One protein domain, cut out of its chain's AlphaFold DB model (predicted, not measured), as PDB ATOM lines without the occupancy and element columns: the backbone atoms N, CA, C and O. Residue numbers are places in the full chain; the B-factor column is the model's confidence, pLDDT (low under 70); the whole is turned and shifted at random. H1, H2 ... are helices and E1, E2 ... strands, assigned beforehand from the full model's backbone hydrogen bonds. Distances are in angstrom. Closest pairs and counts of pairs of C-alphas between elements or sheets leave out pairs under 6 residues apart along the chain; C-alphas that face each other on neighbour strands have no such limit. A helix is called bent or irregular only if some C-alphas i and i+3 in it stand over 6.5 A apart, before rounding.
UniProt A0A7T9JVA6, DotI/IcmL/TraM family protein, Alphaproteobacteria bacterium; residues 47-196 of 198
ATOM      1  N   ASP A  47     120.931 108.123 121.908       91.75
ATOM      2  CA  ASP A  47     122.295 108.361 122.396       91.75
ATOM      3  C   ASP A  47     122.377 109.529 123.386       91.75
ATOM      4  O   ASP A  47     123.171 109.512 124.320       91.75
ATOM      5  N   THR A  48     121.543 110.554 123.192       92.56
ATOM      6  CA  THR A  48     121.603 111.807 123.963       92.56
ATOM      7  C   THR A  48     120.517 111.913 125.028       92.56
ATOM      8  O   THR A  48     120.442 112.921 125.726       92.56
ATOM      9  N   TYR A  49     119.667 110.892 125.177       88.12
ATOM     10  CA  TYR A  49     118.456 110.945 125.997       88.12
ATOM     11  C   TYR A  49     118.732 111.390 127.437       88.12
ATOM     12  O   TYR A  49     118.154 112.370 127.900       88.12
ATOM     13  N   LEU A  50     119.645 110.711 128.139       87.00
ATOM     14  CA  LEU A  50     119.937 111.001 129.548       87.00
ATOM     15  C   LEU A  50     120.612 112.365 129.737       87.00
ATOM     16  O   LEU A  50     120.247 113.110 130.646       87.00
ATOM     17  N   GLU A  51     121.556 112.713 128.863       90.19
ATOM     18  CA  GLU A  51     122.230 114.015 128.886       90.19
ATOM     19  C   GLU A  51     121.228 115.154 128.660       90.19
ATOM     20  O   GLU A  51     121.210 116.138 129.398       90.19
ATOM     21  N   ARG A  52     120.337 115.003 127.675       90.56
ATOM     22  CA  ARG A  52     119.313 116.000 127.355       90.56
ATOM     23  C   ARG A  52     118.273 116.118 128.458       90.56
ATOM     24  O   ARG A  52     117.904 117.237 128.798       90.56
ATOM     25  N   LEU A  53     117.845 115.009 129.068       87.50
ATOM     26  CA  LEU A  53     116.980 115.053 130.251       87.50
ATOM     27  C   LEU A  53     117.621 115.858 131.389       87.50
ATOM     28  O   LEU A  53     116.947 116.684 132.002       87.50
ATOM     29  N   SER A  54     118.923 115.667 131.619       87.31
ATOM     30  CA  SER A  54     119.696 116.456 132.581       87.31
ATOM     31  C   SER A  54     119.718 117.938 132.244       87.31
ATOM     32  O   SER A  54     119.263 118.767 133.035       87.31
ATOM     33  N   ALA A  55     120.169 118.276 131.039       90.38
ATOM     34  CA  ALA A  55     120.307 119.658 130.602       90.38
ATOM     35  C   ALA A  55     118.967 120.415 130.585       90.38
ATOM     36  O   ALA A  55     118.930 121.624 130.827       90.38
ATOM     37  N   ASN A  56     117.865 119.710 130.318       92.44
ATOM     38  CA  ASN A  56     116.525 120.281 130.247       92.44
ATOM     39  C   ASN A  56     115.858 120.443 131.622       92.44
ATOM     40  O   ASN A  56     114.868 121.168 131.714       92.44
ATOM     41  N   ALA A  57     116.402 119.863 132.702       90.25
ATOM     42  CA  ALA A  57     115.859 120.017 134.058       90.25
ATOM     43  C   ALA A  57     115.728 121.495 134.474       90.25
ATOM     44  O   ALA A  57     114.793 121.867 135.184       90.25
ATOM     45  N   LYS A  58     116.597 122.365 133.940       93.56
ATOM     46  CA  LYS A  58     116.563 123.818 134.146       93.56
ATOM     47  C   LYS A  58     115.264 124.499 133.699       93.56
ATOM     48  O   LYS A  58     115.024 125.620 134.132       93.56
ATOM     49  N   TYR A  59     114.435 123.881 132.861       96.44
ATOM     50  CA  TYR A  59     113.155 124.467 132.442       96.44
ATOM     51  C   TYR A  59     112.025 124.227 133.443       96.44
ATOM     52  O   TYR A  59     110.981 124.868 133.349       96.44
ATOM     53  N   PHE A  60     112.213 123.327 134.407       95.94
ATOM     54  CA  PHE A  60     111.135 122.824 135.246       95.94
ATOM     55  C   PHE A  60     111.303 123.221 136.713       95.94
ATOM     56  O   PHE A  60     112.421 123.416 137.197       95.94
ATOM     57  N   THR A  61     110.183 123.308 137.429       95.62
ATOM     58  CA  THR A  61     110.171 123.126 138.890       95.62
ATOM     59  C   THR A  61     110.337 121.629 139.212       95.62
ATOM     60  O   THR A  61     110.169 120.788 138.316       95.62
ATOM     61  N   PRO A  62     110.601 121.230 140.471       91.06
ATOM     62  CA  PRO A  62     110.633 119.811 140.841       91.06
ATOM     63  C   PRO A  62     109.337 119.069 140.477       91.06
ATOM     64  O   PRO A  62     109.356 117.964 139.925       91.06
ATOM     65  N   LYS A  63     108.188 119.713 140.718       92.25
ATOM     66  CA  LYS A  63     106.864 119.206 140.337       92.25
ATOM     67  C   LYS A  63     106.711 119.118 138.816       92.25
ATOM     68  O   LYS A  63     106.277 118.078 138.311       92.25
ATOM     69  N   GLY A  64     107.145 120.152 138.099       94.44
ATOM     70  CA  GLY A  64     107.131 120.199 136.641       94.44
ATOM     71  C   GLY A  64     107.919 119.057 136.025       94.44
ATOM     72  O   GLY A  64     107.394 118.338 135.179       94.44
ATOM     73  N   CYS A  65     109.122 118.801 136.536       92.62
ATOM     74  CA  CYS A  65     110.004 117.742 136.057       92.62
ATOM     75  C   CYS A  65     109.339 116.364 136.211       92.62
ATOM     76  O   CYS A  65     109.284 115.582 135.260       92.62
ATOM     77  N   ARG A  66     108.734 116.082 137.377       89.00
ATOM     78  CA  ARG A  66     107.993 114.828 137.609       89.00
ATOM     79  C   ARG A  66     106.815 114.659 136.649       89.00
ATOM     80  O   ARG A  66     106.627 113.572 136.103       89.00
ATOM     81  N   SER A  67     106.030 115.716 136.439       91.88
ATOM     82  CA  SER A  67     104.893 115.675 135.510       91.88
ATOM     83  C   SER A  67     105.330 115.514 134.051       91.88
ATOM     84  O   SER A  67     104.744 114.708 133.338       91.88
ATOM     85  N   TYR A  68     106.419 116.168 133.636       92.56
ATOM     86  CA  TYR A  68     107.028 115.981 132.322       92.56
ATOM     87  C   TYR A  68     107.445 114.521 132.115       92.56
ATOM     88  O   TYR A  68     107.004 113.898 131.154       92.56
ATOM     89  N   MET A  69     108.191 113.921 133.051       89.12
ATOM     90  CA  MET A  69     108.596 112.511 132.943       89.12
ATOM     91  C   MET A  69     107.398 111.562 132.852       89.12
ATOM     92  O   MET A  69     107.421 110.608 132.073       89.12
ATOM     93  N   ARG A  70     106.331 111.838 133.609       87.06
ATOM     94  CA  ARG A  70     105.074 111.093 133.504       87.06
ATOM     95  C   ARG A  70     104.441 111.245 132.121       87.06
ATOM     96  O   ARG A  70     104.062 110.241 131.532       87.06
ATOM     97  N   THR A  71     104.384 112.448 131.564       88.62
ATOM     98  CA  THR A  71     103.885 112.674 130.202       88.62
ATOM     99  C   THR A  71     104.698 111.887 129.170       88.62
ATOM    100  O   THR A  71     104.128 111.200 128.321       88.62
ATOM    101  N   MET A  72     106.030 111.900 129.268       88.19
ATOM    102  CA  MET A  72     106.906 111.137 128.364       88.19
ATOM    103  C   MET A  72     106.610 109.636 128.374       88.19
ATOM    104  O   MET A  72     106.722 108.965 127.340       88.19
ATOM    105  N   LEU A  73     106.236 109.119 129.544       84.88
ATOM    106  CA  LEU A  73     105.788 107.750 129.738       84.88
ATOM    107  C   LEU A  73     104.401 107.511 129.159       84.88
ATOM    108  O   LEU A  73     104.253 106.614 128.337       84.88
ATOM    109  N   ASP A  74     103.420 108.326 129.535       84.69
ATOM    110  CA  ASP A  74     102.015 108.137 129.176       84.69
ATOM    111  C   ASP A  74     101.810 108.154 127.651       84.69
ATOM    112  O   ASP A  74     101.024 107.370 127.116       84.69
ATOM    113  N   TYR A  75     102.583 108.959 126.918       86.06
ATOM    114  CA  TYR A  75     102.583 108.961 125.450       86.06
ATOM    115  C   TYR A  75     103.485 107.881 124.822       86.06
ATOM    116  O   TYR A  75     103.454 107.653 123.614       86.06
ATOM    117  N   GLY A  76     104.293 107.167 125.607       85.00
ATOM    118  CA  GLY A  76     105.247 106.174 125.107       85.00
ATOM    119  C   GLY A  76     106.387 106.786 124.288       85.00
ATOM    120  O   GLY A  76     106.971 106.101 123.441       85.00
ATOM    121  N   ILE A  77     106.696 108.064 124.533       89.44
ATOM    122  CA  ILE A  77     107.787 108.795 123.882       89.44
ATOM    123  C   ILE A  77     109.125 108.210 124.333       89.44
ATOM    124  O   ILE A  77     109.970 107.875 123.502       89.44
ATOM    125  N   ALA A  78     109.285 107.999 125.643       85.50
ATOM    126  CA  ALA A  78     110.513 107.436 126.195       85.50
ATOM    127  C   ALA A  78     110.788 106.012 125.676       85.50
ATOM    128  O   ALA A  78     111.926 105.672 125.368       85.50
ATOM    129  N   ASP A  79     109.744 105.194 125.501       83.56
ATOM    130  CA  ASP A  79     109.860 103.870 124.879       83.56
ATOM    131  C   ASP A  79     110.324 103.957 123.417       83.56
ATOM    132  O   ASP A  79     111.087 103.105 122.961       83.56
ATOM    133  N   GLY A  80     109.855 104.954 122.662       81.94
ATOM    134  CA  GLY A  80     110.286 105.150 121.278       81.94
ATOM    135  C   GLY A  80     111.762 105.442 121.162       81.94
ATOM    136  O   GLY A  80     112.490 104.750 120.447       81.94
ATOM    137  N   VAL A  81     112.223 106.384 121.968       86.25
ATOM    138  CA  VAL A  81     113.627 106.762 121.967       86.25
ATOM    139  C   VAL A  81     114.505 105.645 122.529       86.25
ATOM    140  O   VAL A  81     115.417 105.194 121.846       86.25
ATOM    141  N   MET A  82     114.198 105.099 123.707       84.88
ATOM    142  CA  MET A  82     115.100 104.146 124.368       84.88
ATOM    143  C   MET A  82     115.016 102.719 123.819       84.88
ATOM    144  O   MET A  82     116.042 102.060 123.667       84.88
ATOM    145  N   LYS A  83     113.814 102.209 123.512       85.12
ATOM    146  CA  LYS A  83     113.646 100.809 123.070       85.12
ATOM    147  C   LYS A  83     113.684 100.669 121.558       85.12
ATOM    148  O   LYS A  83     114.240  99.696 121.055       85.12
ATOM    149  N   ARG A  84     113.086 101.616 120.825       85.88
ATOM    150  CA  ARG A  84     113.052 101.577 119.351       85.88
ATOM    151  C   ARG A  84     114.214 102.328 118.697       85.88
ATOM    152  O   ARG A  84     114.344 102.243 117.476       85.88
ATOM    153  N   LYS A  85     115.077 102.966 119.504       89.12
ATOM    154  CA  LYS A  85     116.238 103.763 119.074       89.12
ATOM    155  C   LYS A  85     115.851 104.886 118.110       89.12
ATOM    156  O   LYS A  85     116.524 105.124 117.111       89.12
ATOM    157  N   GLU A  86     114.717 105.523 118.380       90.69
ATOM    158  CA  GLU A  86     114.230 106.654 117.592       90.69
ATOM    159  C   GLU A  86     114.930 107.949 118.020       90.69
ATOM    160  O   GLU A  86     115.324 108.121 119.178       90.69
ATOM    161  N   THR A  87     115.050 108.881 117.082       92.44
ATOM    162  CA  THR A  87     115.355 110.278 117.378       92.44
ATOM    163  C   THR A  87     114.053 111.057 117.406       92.44
ATOM    164  O   THR A  87     113.263 110.976 116.468       92.44
ATOM    165  N   LEU A  88     113.835 111.809 118.480       91.69
ATOM    166  CA  LEU A  88     112.732 112.744 118.604       91.69
ATOM    167  C   LEU A  88     113.239 114.157 118.318       91.69
ATOM    168  O   LEU A  88     114.154 114.641 118.983       91.69
ATOM    169  N   VAL A  89     112.617 114.827 117.354       88.81
ATOM    170  CA  VAL A  89     112.867 116.243 117.064       88.81
ATOM    171  C   VAL A  89     111.557 117.008 117.127       88.81
ATOM    172  O   VAL A  89     110.572 116.617 116.496       88.81
ATOM    173  N   THR A  90     111.579 118.130 117.841       82.38
ATOM    174  CA  THR A  90     110.427 119.019 117.976       82.38
ATOM    175  C   THR A  90     110.883 120.456 117.832       82.38
ATOM    176  O   THR A  90     111.419 121.022 118.771       82.38
ATOM    177  N   ASN A  91     110.691 121.060 116.663       81.31
ATOM    178  CA  ASN A  91     111.103 122.445 116.384       81.31
ATOM    179  C   ASN A  91     110.087 123.211 115.523       81.31
ATOM    180  O   ASN A  91     110.393 124.260 114.965       81.31
ATOM    181  N   SER A  92     108.895 122.643 115.347       82.06
ATOM    182  CA  SER A  92     107.920 123.110 114.372       82.06
ATOM    183  C   SER A  92     106.546 123.224 115.005       82.06
ATOM    184  O   SER A  92     106.085 122.310 115.692       82.06
ATOM    185  N   PHE A  93     105.875 124.336 114.723       82.94
ATOM    186  CA  PHE A  93     104.488 124.537 115.110       82.94
ATOM    187  C   PHE A  93     103.558 123.686 114.254       82.94
ATOM    188  O   PHE A  93     103.671 123.654 113.021       82.94
ATOM    189  N   TRP A  94     102.565 123.071 114.890       82.06
ATOM    190  CA  TRP A  94     101.393 122.615 114.162       82.06
ATOM    191  C   TRP A  94     100.592 123.846 113.733       82.06
ATOM    192  O   TRP A  94      99.831 124.420 114.508       82.06
ATOM    193  N   LYS A  95     100.776 124.264 112.477       74.06
ATOM    194  CA  LYS A  95     100.083 125.437 111.943       74.06
ATOM    195  C   LYS A  95      98.601 125.131 111.726       74.06
ATOM    196  O   LYS A  95      98.249 124.462 110.755       74.06
ATOM    197  N   LYS A  96      97.729 125.649 112.596       68.06
ATOM    198  CA  LYS A  96      96.273 125.667 112.350       68.06
ATOM    199  C   LYS A  96      95.903 126.793 111.383       68.06
ATOM    200  O   LYS A  96      95.047 126.614 110.520       68.06
ATOM    201  N   HIS A  97      96.593 127.931 111.490       71.00
ATOM    202  CA  HIS A  97      96.367 129.118 110.669       71.00
ATOM    203  C   HIS A  97      97.691 129.611 110.076       71.00
ATOM    204  O   HIS A  97      98.573 130.068 110.793       71.00
ATOM    205  N   VAL A  98      97.837 129.534 108.749       71.31
ATOM    206  CA  VAL A  98      99.108 129.814 108.046       71.31
ATOM    207  C   VAL A  98      99.550 131.283 108.147       71.31
ATOM    208  O   VAL A  98     100.733 131.568 107.996       71.31
ATOM    209  N   ARG A  99      98.613 132.207 108.401       78.31
ATOM    210  CA  ARG A  99      98.847 133.663 108.388       78.31
ATOM    211  C   ARG A  99      99.137 134.284 109.756       78.31
ATOM    212  O   ARG A  99      99.452 135.466 109.797       78.31
ATOM    213  N   LEU A 100      98.973 133.535 110.845       75.38
ATOM    214  CA  LEU A 100      99.272 134.041 112.185       75.38
ATOM    215  C   LEU A 100     100.767 133.918 112.466       75.38
ATOM    216  O   LEU A 100     101.414 132.986 111.973       75.38
ATOM    217  N   ASP A 101     101.289 134.830 113.288       82.88
ATOM    218  CA  ASP A 101     102.604 134.643 113.886       82.88
ATOM    219  C   ASP A 101     102.635 133.271 114.598       82.88
ATOM    220  O   ASP A 101     101.638 132.872 115.212       82.88
ATOM    221  N   PRO A 102     103.717 132.482 114.484       81.62
ATOM    222  CA  PRO A 102     103.770 131.162 115.101       81.62
ATOM    223  C   PRO A 102     103.484 131.177 116.610       81.62
ATOM    224  O   PRO A 102     102.782 130.292 117.095       81.62
ATOM    225  N   TYR A 103     103.939 132.203 117.332       87.44
ATOM    226  CA  TYR A 103     103.725 132.329 118.774       87.44
ATOM    227  C   TYR A 103     102.298 132.773 119.117       87.44
ATOM    228  O   TYR A 103     101.792 132.442 120.190       87.44
ATOM    229  N   ASP A 104     101.586 133.422 118.193       87.00
ATOM    230  CA  ASP A 104     100.156 133.713 118.357       87.00
ATOM    231  C   ASP A 104      99.291 132.445 118.349       87.00
ATOM    232  O   ASP A 104      98.161 132.467 118.833       87.00
ATOM    233  N   GLN A 105      99.825 131.320 117.861       88.75
ATOM    234  CA  GLN A 105      99.145 130.022 117.914       88.75
ATOM    235  C   GLN A 105      99.237 129.352 119.291       88.75
ATOM    236  O   GLN A 105      98.509 128.392 119.537       88.75
ATOM    237  N   ILE A 106     100.096 129.850 120.186       93.69
ATOM    238  CA  ILE A 106     100.140 129.426 121.589       93.69
ATOM    239  C   ILE A 106      98.958 130.068 122.310       93.69
ATOM    240  O   ILE A 106      98.856 131.303 122.361       93.69
ATOM    241  N   THR A 107      98.075 129.242 122.869       93.69
ATOM    242  CA  THR A 107      96.917 129.719 123.632       93.69
ATOM    243  C   THR A 107      97.269 129.833 125.108       93.69
ATOM    244  O   THR A 107      98.031 129.031 125.644       93.69
ATOM    245  N   ILE A 108      96.736 130.874 125.743       96.00
ATOM    246  CA  ILE A 108      96.731 131.033 127.195       96.00
ATOM    247  C   ILE A 108      95.301 130.721 127.615       96.00
ATOM    248  O   ILE A 108      94.388 131.467 127.266       96.00
ATOM    249  N   ASP A 109      95.119 129.588 128.278       94.94
ATOM    250  CA  ASP A 109      93.806 129.071 128.655       94.94
ATOM    251  C   ASP A 109      93.382 129.610 130.031       94.94
ATOM    252  O   ASP A 109      92.208 129.892 130.257       94.94
ATOM    253  N   GLU A 110      94.351 129.791 130.935       96.31
ATOM    254  CA  GLU A 110      94.179 130.394 132.263       96.31
ATOM    255  C   GLU A 110      95.361 131.344 132.535       96.31
ATOM    256  O   GLU A 110      96.501 131.042 132.165       96.31
ATOM    257  N   GLU A 111      95.098 132.480 133.181       96.88
ATOM    258  CA  GLU A 111      96.100 133.448 133.639       96.88
ATOM    259  C   GLU A 111      95.704 133.945 135.032       96.88
ATOM    260  O   GLU A 111      94.594 134.439 135.221       96.88
ATOM    261  N   GLU A 112      96.611 133.798 135.992       95.81
ATOM    262  CA  GLU A 112      96.415 134.165 137.395       95.81
ATOM    263  C   GLU A 112      97.585 135.035 137.860       95.81
ATOM    264  O   GLU A 112      98.742 134.716 137.582       95.81
ATOM    265  N   GLU A 113      97.290 136.122 138.571       94.38
ATOM    266  CA  GLU A 113      98.285 136.983 139.212       94.38
ATOM    267  C   GLU A 113      98.278 136.738 140.721       94.38
ATOM    268  O   GLU A 113      97.230 136.785 141.366       94.38
ATOM    269  N   ASP A 114      99.452 136.510 141.298       91.62
ATOM    270  CA  ASP A 114      99.642 136.616 142.736       91.62
ATOM    271  C   ASP A 114      99.772 138.099 143.104       91.62
ATOM    272  O   ASP A 114     100.850 138.686 142.983       91.62
ATOM    273  N   GLU A 115      98.674 138.702 143.568       88.50
ATOM    274  CA  GLU A 115      98.590 140.129 143.922       88.50
ATOM    275  C   GLU A 115      99.641 140.567 144.955       88.50
ATOM    276  O   GLU A 115     100.003 141.743 145.026       88.50
ATOM    277  N   ARG A 116     100.145 139.638 145.778       87.50
ATOM    278  CA  ARG A 116     101.131 139.954 146.813       87.50
ATOM    279  C   ARG A 116     102.525 140.148 146.231       87.50
ATOM    280  O   ARG A 116     103.291 140.958 146.755       87.50
ATOM    281  N   TYR A 117     102.869 139.379 145.202       87.19
ATOM    282  CA  TYR A 117     104.215 139.359 144.626       87.19
ATOM    283  C   TYR A 117     104.274 139.918 143.200       87.19
ATOM    284  O   TYR A 117     105.374 140.105 142.678       87.19
ATOM    285  N   GLY A 118     103.124 140.192 142.576       88.88
ATOM    286  CA  GLY A 118     103.022 140.600 141.174       88.88
ATOM    287  C   GLY A 118     103.575 139.537 140.223       88.88
ATOM    288  O   GLY A 118     104.203 139.869 139.218       88.88
ATOM    289  N   LEU A 119     103.440 138.258 140.589       93.06
ATOM    290  CA  LEU A 119     103.943 137.128 139.810       93.06
ATOM    291  C   LEU A 119     102.789 136.414 139.133       93.06
ATOM    292  O   LEU A 119     101.757 136.158 139.747       93.06
ATOM    293  N   TYR A 120     102.995 136.036 137.881       95.69
ATOM    294  CA  TYR A 120     101.953 135.407 137.092       95.69
ATOM    295  C   TYR A 120     102.145 133.897 136.966       95.69
ATOM    296  O   TYR A 120     103.261 133.371 136.877       95.69
ATOM    297  N   THR A 121     101.017 133.199 136.903       97.25
ATOM    298  CA  THR A 121     100.916 131.799 136.510       97.25
ATOM    299  C   THR A 121     100.019 131.692 135.288       97.25
ATOM    300  O   THR A 121      98.933 132.262 135.245       97.25
ATOM    301  N   TRP A 122     100.456 130.920 134.297       97.88
ATOM    302  CA  TRP A 122      99.700 130.676 133.076       97.88
ATOM    303  C   TRP A 122      99.486 129.191 132.859       97.88
ATOM    304  O   TRP A 122     100.405 128.392 133.033       97.88
ATOM    305  N   LYS A 123      98.299 128.816 132.392       97.44
ATOM    306  CA  LYS A 123      98.079 127.534 131.724       97.44
ATOM    307  C   LYS A 123      98.089 127.783 130.228       97.44
ATOM    308  O   LYS A 123      97.296 128.578 129.729       97.44
ATOM    309  N   VAL A 124      99.014 127.140 129.531       96.56
ATOM    310  CA  VAL A 124      99.266 127.386 128.115       96.56
ATOM    311  C   VAL A 124      99.283 126.094 127.326       96.56
ATOM    312  O   VAL A 124      99.779 125.069 127.797       96.56
ATOM    313  N   THR A 125      98.799 126.177 126.095       94.94
ATOM    314  CA  THR A 125      98.843 125.080 125.132       94.94
ATOM    315  C   THR A 125      99.777 125.460 123.989       94.94
ATOM    316  O   THR A 125      99.528 126.418 123.252       94.94
ATOM    317  N   VAL A 126     100.865 124.701 123.824       94.50
ATOM    318  CA  VAL A 126     101.842 124.902 122.743       94.50
ATOM    319  C   VAL A 126     101.603 123.865 121.635       94.50
ATOM    320  O   VAL A 126     101.803 122.670 121.865       94.50
ATOM    321  N   PRO A 127     101.188 124.265 120.419       92.94
ATOM    322  CA  PRO A 127     100.888 123.317 119.350       92.94
ATOM    323  C   PRO A 127     102.168 122.884 118.620       92.94
ATOM    324  O   PRO A 127     102.664 123.585 117.737       92.94
ATOM    325  N   LEU A 128     102.687 121.702 118.949       92.56
ATOM    326  CA  LEU A 128     103.942 121.167 118.415       92.56
ATOM    327  C   LEU A 128     103.717 120.059 117.373       92.56
ATOM    328  O   LEU A 128     102.688 119.376 117.353       92.56
ATOM    329  N   ILE A 129     104.720 119.858 116.518       92.00
ATOM    330  CA  ILE A 129     104.885 118.650 115.703       92.00
ATOM    331  C   ILE A 129     106.051 117.835 116.258       92.00
ATOM    332  O   ILE A 129     107.194 118.292 116.228       92.00
ATOM    333  N   LEU A 130     105.761 116.617 116.716       92.25
ATOM    334  CA  LEU A 130     106.779 115.642 117.103       92.25
ATOM    335  C   LEU A 130     107.181 114.828 115.882       92.25
ATOM    336  O   LEU A 130     106.333 114.157 115.294       92.25
ATOM    337  N   THR A 131     108.463 114.850 115.537       93.56
ATOM    338  CA  THR A 131     109.026 114.012 114.477       93.56
ATOM    339  C   THR A 131     109.830 112.885 115.109       93.56
ATOM    340  O   THR A 131     110.876 113.138 115.705       93.56
ATOM    341  N   PHE A 132     109.360 111.647 114.970       91.69
ATOM    342  CA  PHE A 132     110.126 110.453 115.324       91.69
ATOM    343  C   PHE A 132     110.810 109.915 114.076       91.69
ATOM    344  O   PHE A 132     110.136 109.606 113.093       91.69
ATOM    345  N   SER A 133     112.132 109.778 114.106       93.25
ATOM    346  CA  SER A 133     112.903 109.247 112.983       93.25
ATOM    347  C   SER A 133     113.770 108.052 113.372       93.25
ATOM    348  O   SER A 133     114.263 107.943 114.495       93.25
ATOM    349  N   ARG A 134     113.945 107.128 112.421       91.62
ATOM    350  CA  ARG A 134     114.829 105.963 112.527       91.62
ATOM    351  C   ARG A 134     115.344 105.582 111.140       91.62
ATOM    352  O   ARG A 134     114.617 104.992 110.337       91.62
ATOM    353  N   GLY A 135     116.607 105.903 110.863       89.19
ATOM    354  CA  GLY A 135     117.175 105.757 109.521       89.19
ATOM    355  C   GLY A 135     116.406 106.613 108.512       89.19
ATOM    356  O   GLY A 135     116.213 107.802 108.739       89.19
ATOM    357  N   ALA A 136     115.930 106.002 107.424       89.44
ATOM    358  CA  ALA A 136     115.147 106.688 106.392       89.44
ATOM    359  C   ALA A 136     113.662 106.899 106.756       89.44
ATOM    360  O   ALA A 136     112.951 107.602 106.041       89.44
ATOM    361  N   PHE A 137     113.170 106.288 107.838       90.44
ATOM    362  CA  PHE A 137     111.771 106.413 108.244       90.44
ATOM    363  C   PHE A 137     111.588 107.607 109.178       90.44
ATOM    364  O   PHE A 137     112.309 107.730 110.167       90.44
ATOM    365  N   ALA A 138     110.594 108.448 108.891       91.69
ATOM    366  CA  ALA A 138     110.173 109.550 109.747       91.69
ATOM    367  C   ALA A 138     108.646 109.567 109.876       91.69
ATOM    368  O   ALA A 138     107.930 109.370 108.892       91.69
ATOM    369  N   GLN A 139     108.152 109.806 111.086       90.88
ATOM    370  CA  GLN A 139     106.731 109.914 111.385       90.88
ATOM    371  C   GLN A 139     106.456 111.166 112.210       90.88
ATOM    372  O   GLN A 139     107.117 111.414 113.217       90.88
ATOM    373  N   ASN A 140     105.438 111.917 111.792       91.06
ATOM    374  CA  ASN A 140     105.053 113.170 112.425       91.06
ATOM    375  C   ASN A 140     103.752 112.999 113.208       91.06
ATOM    376  O   ASN A 140     102.784 112.436 112.693       91.06
ATOM    377  N   TYR A 141     103.706 113.555 114.414       89.81
ATOM    378  CA  TYR A 141     102.507 113.613 115.242       89.81
ATOM    379  C   TYR A 141     102.206 115.050 115.639       89.81
ATOM    380  O   TYR A 141     103.104 115.810 115.991       89.81
ATOM    381  N   ARG A 142     100.921 115.412 115.632       90.56
ATOM    382  CA  ARG A 142     100.453 116.640 116.280       90.56
ATOM    383  C   ARG A 142     100.453 116.417 117.785       90.56
ATOM    384  O   ARG A 142      99.926 115.403 118.250       90.56
ATOM    385  N   PHE A 143     101.036 117.351 118.518       90.31
ATOM    386  CA  PHE A 143     101.187 117.253 119.959       90.31
ATOM    387  C   PHE A 143     100.930 118.614 120.614       90.31
ATOM    388  O   PHE A 143     101.770 119.507 120.523       90.31
ATOM    389  N   PRO A 144      99.764 118.799 121.246       91.31
ATOM    390  CA  PRO A 144      99.510 119.947 122.099       91.31
ATOM    391  C   PRO A 144     100.240 119.735 123.427       91.31
ATOM    392  O   PRO A 144      99.903 118.842 124.206       91.31
ATOM    393  N   ALA A 145     101.298 120.507 123.649       93.56
ATOM    394  CA  ALA A 145     102.004 120.524 124.917       93.56
ATOM    395  C   ALA A 145     101.269 121.461 125.880       93.56
ATOM    396  O   ALA A 145     101.491 122.674 125.872       93.56
ATOM    397  N   ASP A 146     100.397 120.872 126.692       95.44
ATOM    398  CA  ASP A 146      99.612 121.579 127.699       95.44
ATOM    399  C   ASP A 146     100.449 121.704 128.976       95.44
ATOM    400  O   ASP A 146     100.767 120.704 129.629       95.44
ATOM    401  N   VAL A 147     100.833 122.924 129.347       97.50
ATOM    402  CA  VAL A 147     101.730 123.170 130.482       97.50
ATOM    403  C   VAL A 147     101.249 124.323 131.355       97.50
ATOM    404  O   VAL A 147     100.644 125.283 130.890       97.50
ATOM    405  N   ARG A 148     101.538 124.240 132.654       98.12
ATOM    406  CA  ARG A 148     101.459 125.368 133.581       98.12
ATOM    407  C   ARG A 148     102.838 125.998 133.707       98.12
ATOM    408  O   ARG A 148     103.781 125.310 134.096       98.12
ATOM    409  N   VAL A 149     102.936 127.283 133.400       98.25
ATOM    410  CA  VAL A 149     104.149 128.095 133.501       98.25
ATOM    411  C   VAL A 149     104.001 129.050 134.676       98.25
ATOM    412  O   VAL A 149     102.969 129.698 134.810       98.25
ATOM    413  N   VAL A 150     105.027 129.139 135.515       97.56
ATOM    414  CA  VAL A 150     105.100 130.081 136.636       97.56
ATOM    415  C   VAL A 150     106.219 131.081 136.389       97.56
ATOM    416  O   VAL A 150     107.300 130.707 135.921       97.56
ATOM    417  N   GLN A 151     105.964 132.345 136.703       96.62
ATOM    418  CA  GLN A 151     106.984 133.380 136.765       96.62
ATOM    419  C   GLN A 151     107.731 133.296 138.099       96.62
ATOM    420  O   GLN A 151     107.113 133.180 139.153       96.62
ATOM    421  N   LEU A 152     109.063 133.355 138.060       94.12
ATOM    422  CA  LEU A 152     109.888 133.299 139.270       94.12
ATOM    423  C   LEU A 152     110.192 134.684 139.835       94.12
ATOM    424  O   LEU A 152     110.227 134.854 141.051       94.12
ATOM    425  N   THR A 153     110.433 135.670 138.966       90.12
ATOM    426  CA  THR A 153     110.677 137.051 139.390       90.12
ATOM    427  C   THR A 153     109.940 138.055 138.514       90.12
ATOM    428  O   THR A 153     109.769 137.854 137.308       90.12
ATOM    429  N   ALA A 154     109.538 139.175 139.117       82.75
ATOM    430  CA  ALA A 154     108.876 140.270 138.416       82.75
ATOM    431  C   ALA A 154     109.812 141.015 137.439       82.75
ATOM    432  O   ALA A 154     109.339 141.650 136.501       82.75
ATOM    433  N   ALA A 155     111.133 140.941 137.643       72.06
ATOM    434  CA  ALA A 155     112.096 141.835 136.999       72.06
ATOM    435  C   ALA A 155     112.578 141.374 135.611       72.06
ATOM    436  O   ALA A 155     112.995 142.213 134.816       72.06
ATOM    437  N   ASP A 156     112.559 140.070 135.315       68.12
ATOM    438  CA  ASP A 156     113.327 139.520 134.186       68.12
ATOM    439  C   ASP A 156     112.575 138.543 133.272       68.12
ATOM    440  O   ASP A 156     113.153 138.061 132.299       68.12
ATOM    441  N   GLY A 157     111.297 138.250 133.535       73.88
ATOM    442  CA  GLY A 157     110.590 137.223 132.764       73.88
ATOM    443  C   GLY A 157     111.268 135.855 132.892       73.88
ATOM    444  O   GLY A 157     111.364 135.100 131.926       73.88
ATOM    445  N   SER A 158     111.797 135.539 134.073       92.62
ATOM    446  CA  SER A 158     112.230 134.187 134.409       92.62
ATOM    447  C   SER A 158     111.012 133.291 134.608       92.62
ATOM    448  O   SER A 158     110.129 133.567 135.423       92.62
ATOM    449  N   PHE A 159     110.974 132.186 133.867       97.38
ATOM    450  CA  PHE A 159     109.853 131.256 133.869       97.38
ATOM    451  C   PHE A 159     110.310 129.832 134.179       97.38
ATOM    452  O   PHE A 159     111.455 129.447 133.919       97.38
ATOM    453  N   LYS A 160     109.387 129.029 134.708       97.94
ATOM    454  CA  LYS A 160     109.527 127.577 134.840       97.94
ATOM    455  C   LYS A 160     108.227 126.891 134.466       97.94
ATOM    456  O   LYS A 160     107.147 127.409 134.725       97.94
ATOM    457  N   ILE A 161     108.326 125.683 133.928       98.25
ATOM    458  CA  ILE A 161     107.182 124.785 133.795       98.25
ATOM    459  C   ILE A 161     106.960 124.123 135.156       98.25
ATOM    460  O   ILE A 161     107.821 123.381 135.635       98.25
ATOM    461  N   ASP A 162     105.810 124.383 135.773       97.56
ATOM    462  CA  ASP A 162     105.416 123.783 137.050       97.56
ATOM    463  C   ASP A 162     104.616 122.490 136.884       97.56
ATOM    464  O   ASP A 162     104.617 121.617 137.751       97.56
ATOM    465  N   THR A 163     103.893 122.336 135.779       96.88
ATOM    466  CA  THR A 163     103.136 121.111 135.501       96.88
ATOM    467  C   THR A 163     103.021 120.893 134.000       96.88
ATOM    468  O   THR A 163     102.759 121.834 133.262       96.88
ATOM    469  N   TRP A 164     103.185 119.653 133.557       95.25
ATOM    470  CA  TRP A 164     102.874 119.194 132.210       95.25
ATOM    471  C   TRP A 164     101.648 118.289 132.275       95.25
ATOM    472  O   TRP A 164     101.653 117.289 132.995       95.25
ATOM    473  N   TYR A 165     100.600 118.637 131.539       92.12
ATOM    474  CA  TYR A 165      99.355 117.885 131.502       92.12
ATOM    475  C   TYR A 165      99.351 116.890 130.343       92.12
ATOM    476  O   TYR A 165      99.897 117.137 129.268       92.12
ATOM    477  N   VAL A 166      98.702 115.748 130.554       84.69
ATOM    478  CA  VAL A 166      98.382 114.839 129.455       84.69
ATOM    479  C   VAL A 166      97.241 115.472 128.672       84.69
ATOM    480  O   VAL A 166      96.133 115.613 129.189       84.69
ATOM    481  N   SER A 167      97.525 115.874 127.439       78.31
ATOM    482  CA  SER A 167      96.545 116.503 126.568       78.31
ATOM    483  C   SER A 167      95.477 115.512 126.105       78.31
ATOM    484  O   SER A 167      95.774 114.388 125.687       78.31
ATOM    485  N   SER A 168      94.219 115.949 126.133       64.81
ATOM    486  CA  SER A 168      93.058 115.177 125.674       64.81
ATOM    487  C   SER A 168      92.686 115.447 124.210       64.81
ATOM    488  O   SER A 168      91.595 115.071 123.777       64.81
ATOM    489  N   VAL A 169      93.539 116.130 123.438       65.25
ATOM    490  CA  VAL A 169      93.191 116.552 122.073       65.25
ATOM    491  C   VAL A 169      93.062 115.358 121.121       65.25
ATOM    492  O   VAL A 169      93.990 114.582 120.892       65.25
ATOM    493  N   THR A 170      91.892 115.260 120.495       58.22
ATOM    494  CA  THR A 170      91.570 114.296 119.439       58.22
ATOM    495  C   THR A 170      92.395 114.531 118.170       58.22
ATOM    496  O   THR A 170      92.481 115.655 117.677       58.22
ATOM    497  N   GLY A 171      92.957 113.460 117.596       59.09
ATOM    498  CA  GLY A 171      93.712 113.501 116.332       59.09
ATOM    499  C   GLY A 171      95.205 113.835 116.466       59.09
ATOM    500  O   GLY A 171      95.884 113.989 115.449       59.09
ATOM    501  N   GLY A 172      95.712 113.951 117.697       69.50
ATOM    502  CA  GLY A 172      97.142 113.999 118.005       69.50
ATOM    503  C   GLY A 172      97.719 112.633 118.383       69.50
ATOM    504  O   GLY A 172      97.071 111.596 118.222       69.50
ATOM    505  N   MET A 173      98.948 112.632 118.903       78.00
ATOM    506  CA  MET A 173      99.486 111.465 119.608       78.00
ATOM    507  C   MET A 173      98.521 111.100 120.745       78.00
ATOM    508  O   MET A 173      98.142 111.972 121.519       78.00
ATOM    509  N   THR A 174      98.088 109.844 120.840       76.06
ATOM    510  CA  THR A 174      97.178 109.413 121.907       76.06
ATOM    511  C   THR A 174      97.970 108.862 123.091       76.06
ATOM    512  O   THR A 174      98.936 108.118 122.882       76.06
ATOM    513  N   PRO A 175      97.583 109.186 124.339       75.75
ATOM    514  CA  PRO A 175      98.156 108.538 125.508       75.75
ATOM    515  C   PRO A 175      97.934 107.028 125.413       75.75
ATOM    516  O   PRO A 175      96.815 106.550 125.208       75.75
ATOM    517  N   LYS A 176      99.002 106.252 125.552       69.69
ATOM    518  CA  LYS A 176      98.947 104.793 125.520       69.69
ATOM    519  C   LYS A 176      98.617 104.282 126.914       69.69
ATOM    520  O   LYS A 176      99.506 103.687 127.497       69.69
ATOM    521  N   ASN A 177      97.406 104.546 127.437       56.25
ATOM    522  CA  ASN A 177      96.868 104.078 128.738       56.25
ATOM    523  C   ASN A 177      97.877 103.236 129.541       56.25
ATOM    524  O   ASN A 177      97.839 102.001 129.513       56.25
ATOM    525  N   PHE A 178      98.868 103.911 130.133       52.19
ATOM    526  CA  PHE A 178     100.095 103.244 130.550       52.19
ATOM    527  C   PHE A 178      99.784 102.465 131.827       52.19
ATOM    528  O   PHE A 178      99.303 103.032 132.810       52.19
ATOM    529  N   ARG A 179      99.977 101.141 131.800       47.81
ATOM    530  CA  ARG A 179      99.705 100.285 132.961       47.81
ATOM    531  C   ARG A 179     100.665 100.641 134.102       47.81
ATOM    532  O   ARG A 179     101.858 100.850 133.887       47.81
ATOM    533  N   ALA A 180     100.127 100.688 135.321       49.59
ATOM    534  CA  ALA A 180     100.836 101.059 136.549       49.59
ATOM    535  C   ALA A 180     101.931 100.059 136.992       49.59
ATOM    536  O   ALA A 180     102.564 100.264 138.024       49.59
ATOM    537  N   ASP A 181     102.143  98.977 136.239       50.44
ATOM    538  CA  ASP A 181     102.990  97.831 136.577       50.44
ATOM    539  C   ASP A 181     104.450  97.953 136.098       50.44
ATOM    540  O   ASP A 181     105.289  97.134 136.476       50.44
ATOM    541  N   ARG A 182     104.805  98.978 135.309       53.66
ATOM    542  CA  ARG A 182     106.200  99.175 134.886       53.66
ATOM    543  C   ARG A 182     107.057  99.825 135.978       53.66
ATOM    544  O   ARG A 182     106.610 100.760 136.645       53.66
ATOM    545  N   PRO A 183     108.313  99.374 136.157       48.69
ATOM    546  CA  PRO A 183     109.165  99.851 137.234       48.69
ATOM    547  C   PRO A 183     109.444 101.350 137.083       48.69
ATOM    548  O   PRO A 183     110.080 101.791 136.130       48.69
ATOM    549  N   LYS A 184     109.022 102.130 138.087       53.75
ATOM    550  CA  LYS A 184     109.299 103.574 138.208       53.75
ATOM    551  C   LYS A 184     110.790 103.916 138.063       53.75
ATOM    552  O   LYS A 184     111.108 105.045 137.709       53.75
ATOM    553  N   LYS A 185     111.684 102.949 138.327       52.38
ATOM    554  CA  LYS A 185     113.143 103.108 138.446       52.38
ATOM    555  C   LYS A 185     113.829 103.731 137.227       52.38
ATOM    556  O   LYS A 185     114.762 104.499 137.438       52.38
ATOM    557  N   ASP A 186     113.350 103.483 136.011       51.41
ATOM    558  CA  ASP A 186     114.022 103.963 134.789       51.41
ATOM    559  C   ASP A 186     113.734 105.444 134.476       51.41
ATOM    560  O   ASP A 186     114.377 106.041 133.617       51.41
ATOM    561  N   TYR A 187     112.800 106.064 135.207       55.62
ATOM    562  CA  TYR A 187     112.320 107.429 134.958       55.62
ATOM    563  C   TYR A 187     112.516 108.359 136.166       55.62
ATOM    564  O   TYR A 187     111.998 109.475 136.196       55.62
ATOM    565  N   LEU A 188     113.294 107.916 137.163       59.78
ATOM    566  CA  LEU A 188     113.549 108.635 138.419       59.78
ATOM    567  C   LEU A 188     114.556 109.784 138.296       59.78
ATOM    568  O   LEU A 188     115.034 110.262 139.321       59.78
ATOM    569  N   TYR A 189     114.892 110.246 137.091       68.25
ATOM    570  CA  TYR A 189     115.896 111.300 136.935       68.25
ATOM    571  C   TYR A 189     115.530 112.556 137.745       68.25
ATOM    572  O   TYR A 189     116.313 113.012 138.573       68.25
ATOM    573  N   CYS A 190     114.286 113.024 137.618       69.56
ATOM    574  CA  CYS A 190     113.784 114.156 138.397       69.56
ATOM    575  C   CYS A 190     113.662 113.869 139.901       69.56
ATOM    576  O   CYS A 190     113.696 114.801 140.684       69.56
ATOM    577  N   TYR A 191     113.494 112.615 140.325       64.00
ATOM    578  CA  TYR A 191     113.469 112.297 141.758       64.00
ATOM    579  C   TYR A 191     114.885 112.374 142.334       64.00
ATOM    580  O   TYR A 191     115.121 113.085 143.296       64.00
ATOM    581  N   ARG A 192     115.873 111.775 141.660       67.81
ATOM    582  CA  ARG A 192     117.272 111.816 142.112       67.81
ATOM    583  C   ARG A 192     117.879 113.216 142.131       67.81
ATOM    584  O   ARG A 192     118.746 113.456 142.957       67.81
ATOM    585  N   LEU A 193     117.471 114.095 141.216       65.50
ATOM    586  CA  LEU A 193     117.981 115.466 141.169       65.50
ATOM    587  C   LEU A 193     117.492 116.345 142.321       65.50
ATOM    588  O   LEU A 193     118.222 117.240 142.722       65.50
ATOM    589  N   TYR A 194     116.264 116.130 142.796       63.69
ATOM    590  CA  TYR A 194     115.631 117.016 143.776       63.69
ATOM    591  C   TYR A 194     115.519 116.390 145.175       63.69
ATOM    592  O   TYR A 194     115.363 117.129 146.136       63.69
ATOM    593  N   ASP A 195     115.667 115.068 145.316       58.94
ATOM    594  CA  ASP A 195     115.712 114.388 146.625       58.94
ATOM    595  C   ASP A 195     117.088 114.539 147.323       58.94
ATOM    596  O   ASP A 195     117.251 114.100 148.455       58.94
ATOM    597  N   SER A 196     118.102 115.123 146.666       52.62
ATOM    598  CA  SER A 196     119.414 115.414 147.276       52.62
ATOM    599  C   SER A 196     119.518 116.810 147.901       52.62
ATOM    600  O   SER A 196     120.602 117.189 148.341       52.62
TER     601      SER A 196
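This is residues 47 to 196 of the 198 residues of the protein "DotI/IcmL/TraM family protein" of Alphaproteobacteria bacterium (UniProt A0A7T9JVA6). A long antiparallel sheet, twisted and bent, is built on the hairpin of E3 and E4; E1 pairs along one end of E3, while E2 and E5 pair with the other end of the hairpin. The helices H1, H2 and H3 pack in the hollow of the bend, H2 over E5, and the short H6 packs on H1 and H2 beyond them. The printed part has 150 residues with six named helices and five named strands, in the order H1 H2 H3 E1 H4 E2 E3 E4 E5 H5 H6, and its class is mixed. The sheet is branched at E3, and E2 E3 E4 E5 form a meander, each strand the antiparallel neighbour of the one before. The whole is compact, with a radius of gyration of the C-alphas of 16.5 A, and only just flat, with spans of 50 by 47 by 26 A.

H1 is residues 49 to 59, 15.9 A long, and begins at C-alpha 49 at (118.456, 110.945, 125.997). It is only just irregular: C-alphas 55 and 58 are 6.6 A apart. H2 is residues 62 to 74, 18.6 A, and H3 residues 77 to 84, 10.0 A. E1 is residues 87 to 93, 18.1 A; H4 is residues 102 to 105, 5.5 A; E2 is residues 107 to 114, 20.5 A. E3, residues 119 to 134, is 42.8 A long and begins at C-alpha 119 at (103.943, 137.128, 139.810). E4 is residues 137 to 153, 43.7 A, and E5 residues 158 to 165, 21.0 A. H5 is residues 184 to 187, 5.9 A. H6 is residues 189 to 194, 8.9 A, and ends at C-alpha 194 at (115.631, 117.016, 143.776).

E3 bends by 55 degrees at residue 123, and E4 by 62 degrees at residue 142. E3 and E4 are an antiparallel hairpin; N 128 and O 143, at 2.9 A, are within hydrogen-bond range. E1 and E2 lie on one side of E3, E4 on the other side. E1 is beside residues 127 to 133, with N 89 and O 131 at 2.9 A; E2, which bends by 53 degrees at residue 110, is beside residues 119 to 125, with N 112 and O 121 at 2.9 A. E5 is antiparallel to E4, with N 150 and O 160 at 2.8 A. H2 is on the sheet at a height of 7.1 A, over E5 and slantwise to the strands, at 36 degrees to E5 on the local plane; their closest C-alphas, of Gly 64 and Asp 162, are 4.0 A apart. H1 is on the sheet at a height of 8.3 A, over none of the strands; H3 is on the same face. H4 only grazes the sheet. H6 touches H2, with the C-alphas of Cys 65 and Cys 190 closest at 5.7 A, at a shallow tilt of 10 degrees, opposite ways. H1 and H6 only just touch, with 3 pairs of C-alphas within 8 A, the closest those of Ala 57 and Cys 190 at 7.6 A. H5 is close to H2 but not clearly touching, with the C-alphas of Met 69 and Tyr 187 closest at 6.6 A. In H2 and H3 every O i to N i+4 pair is within hydrogen-bond range; in H1 5 of 7 are, in H6 1 of 2, and H4 and H5 are too short for such a pair.

The two C-alphas farthest apart are those of Arg 116 and Ala 136, at 54.2 A. The printed part has no cut. The link from E5 to H5, residues 166 to 183, is long. The mean pLDDT of the printed part is 83.9; residue 96, residue 156, residues 168 to 172 and residues 176 to 196 are under 70.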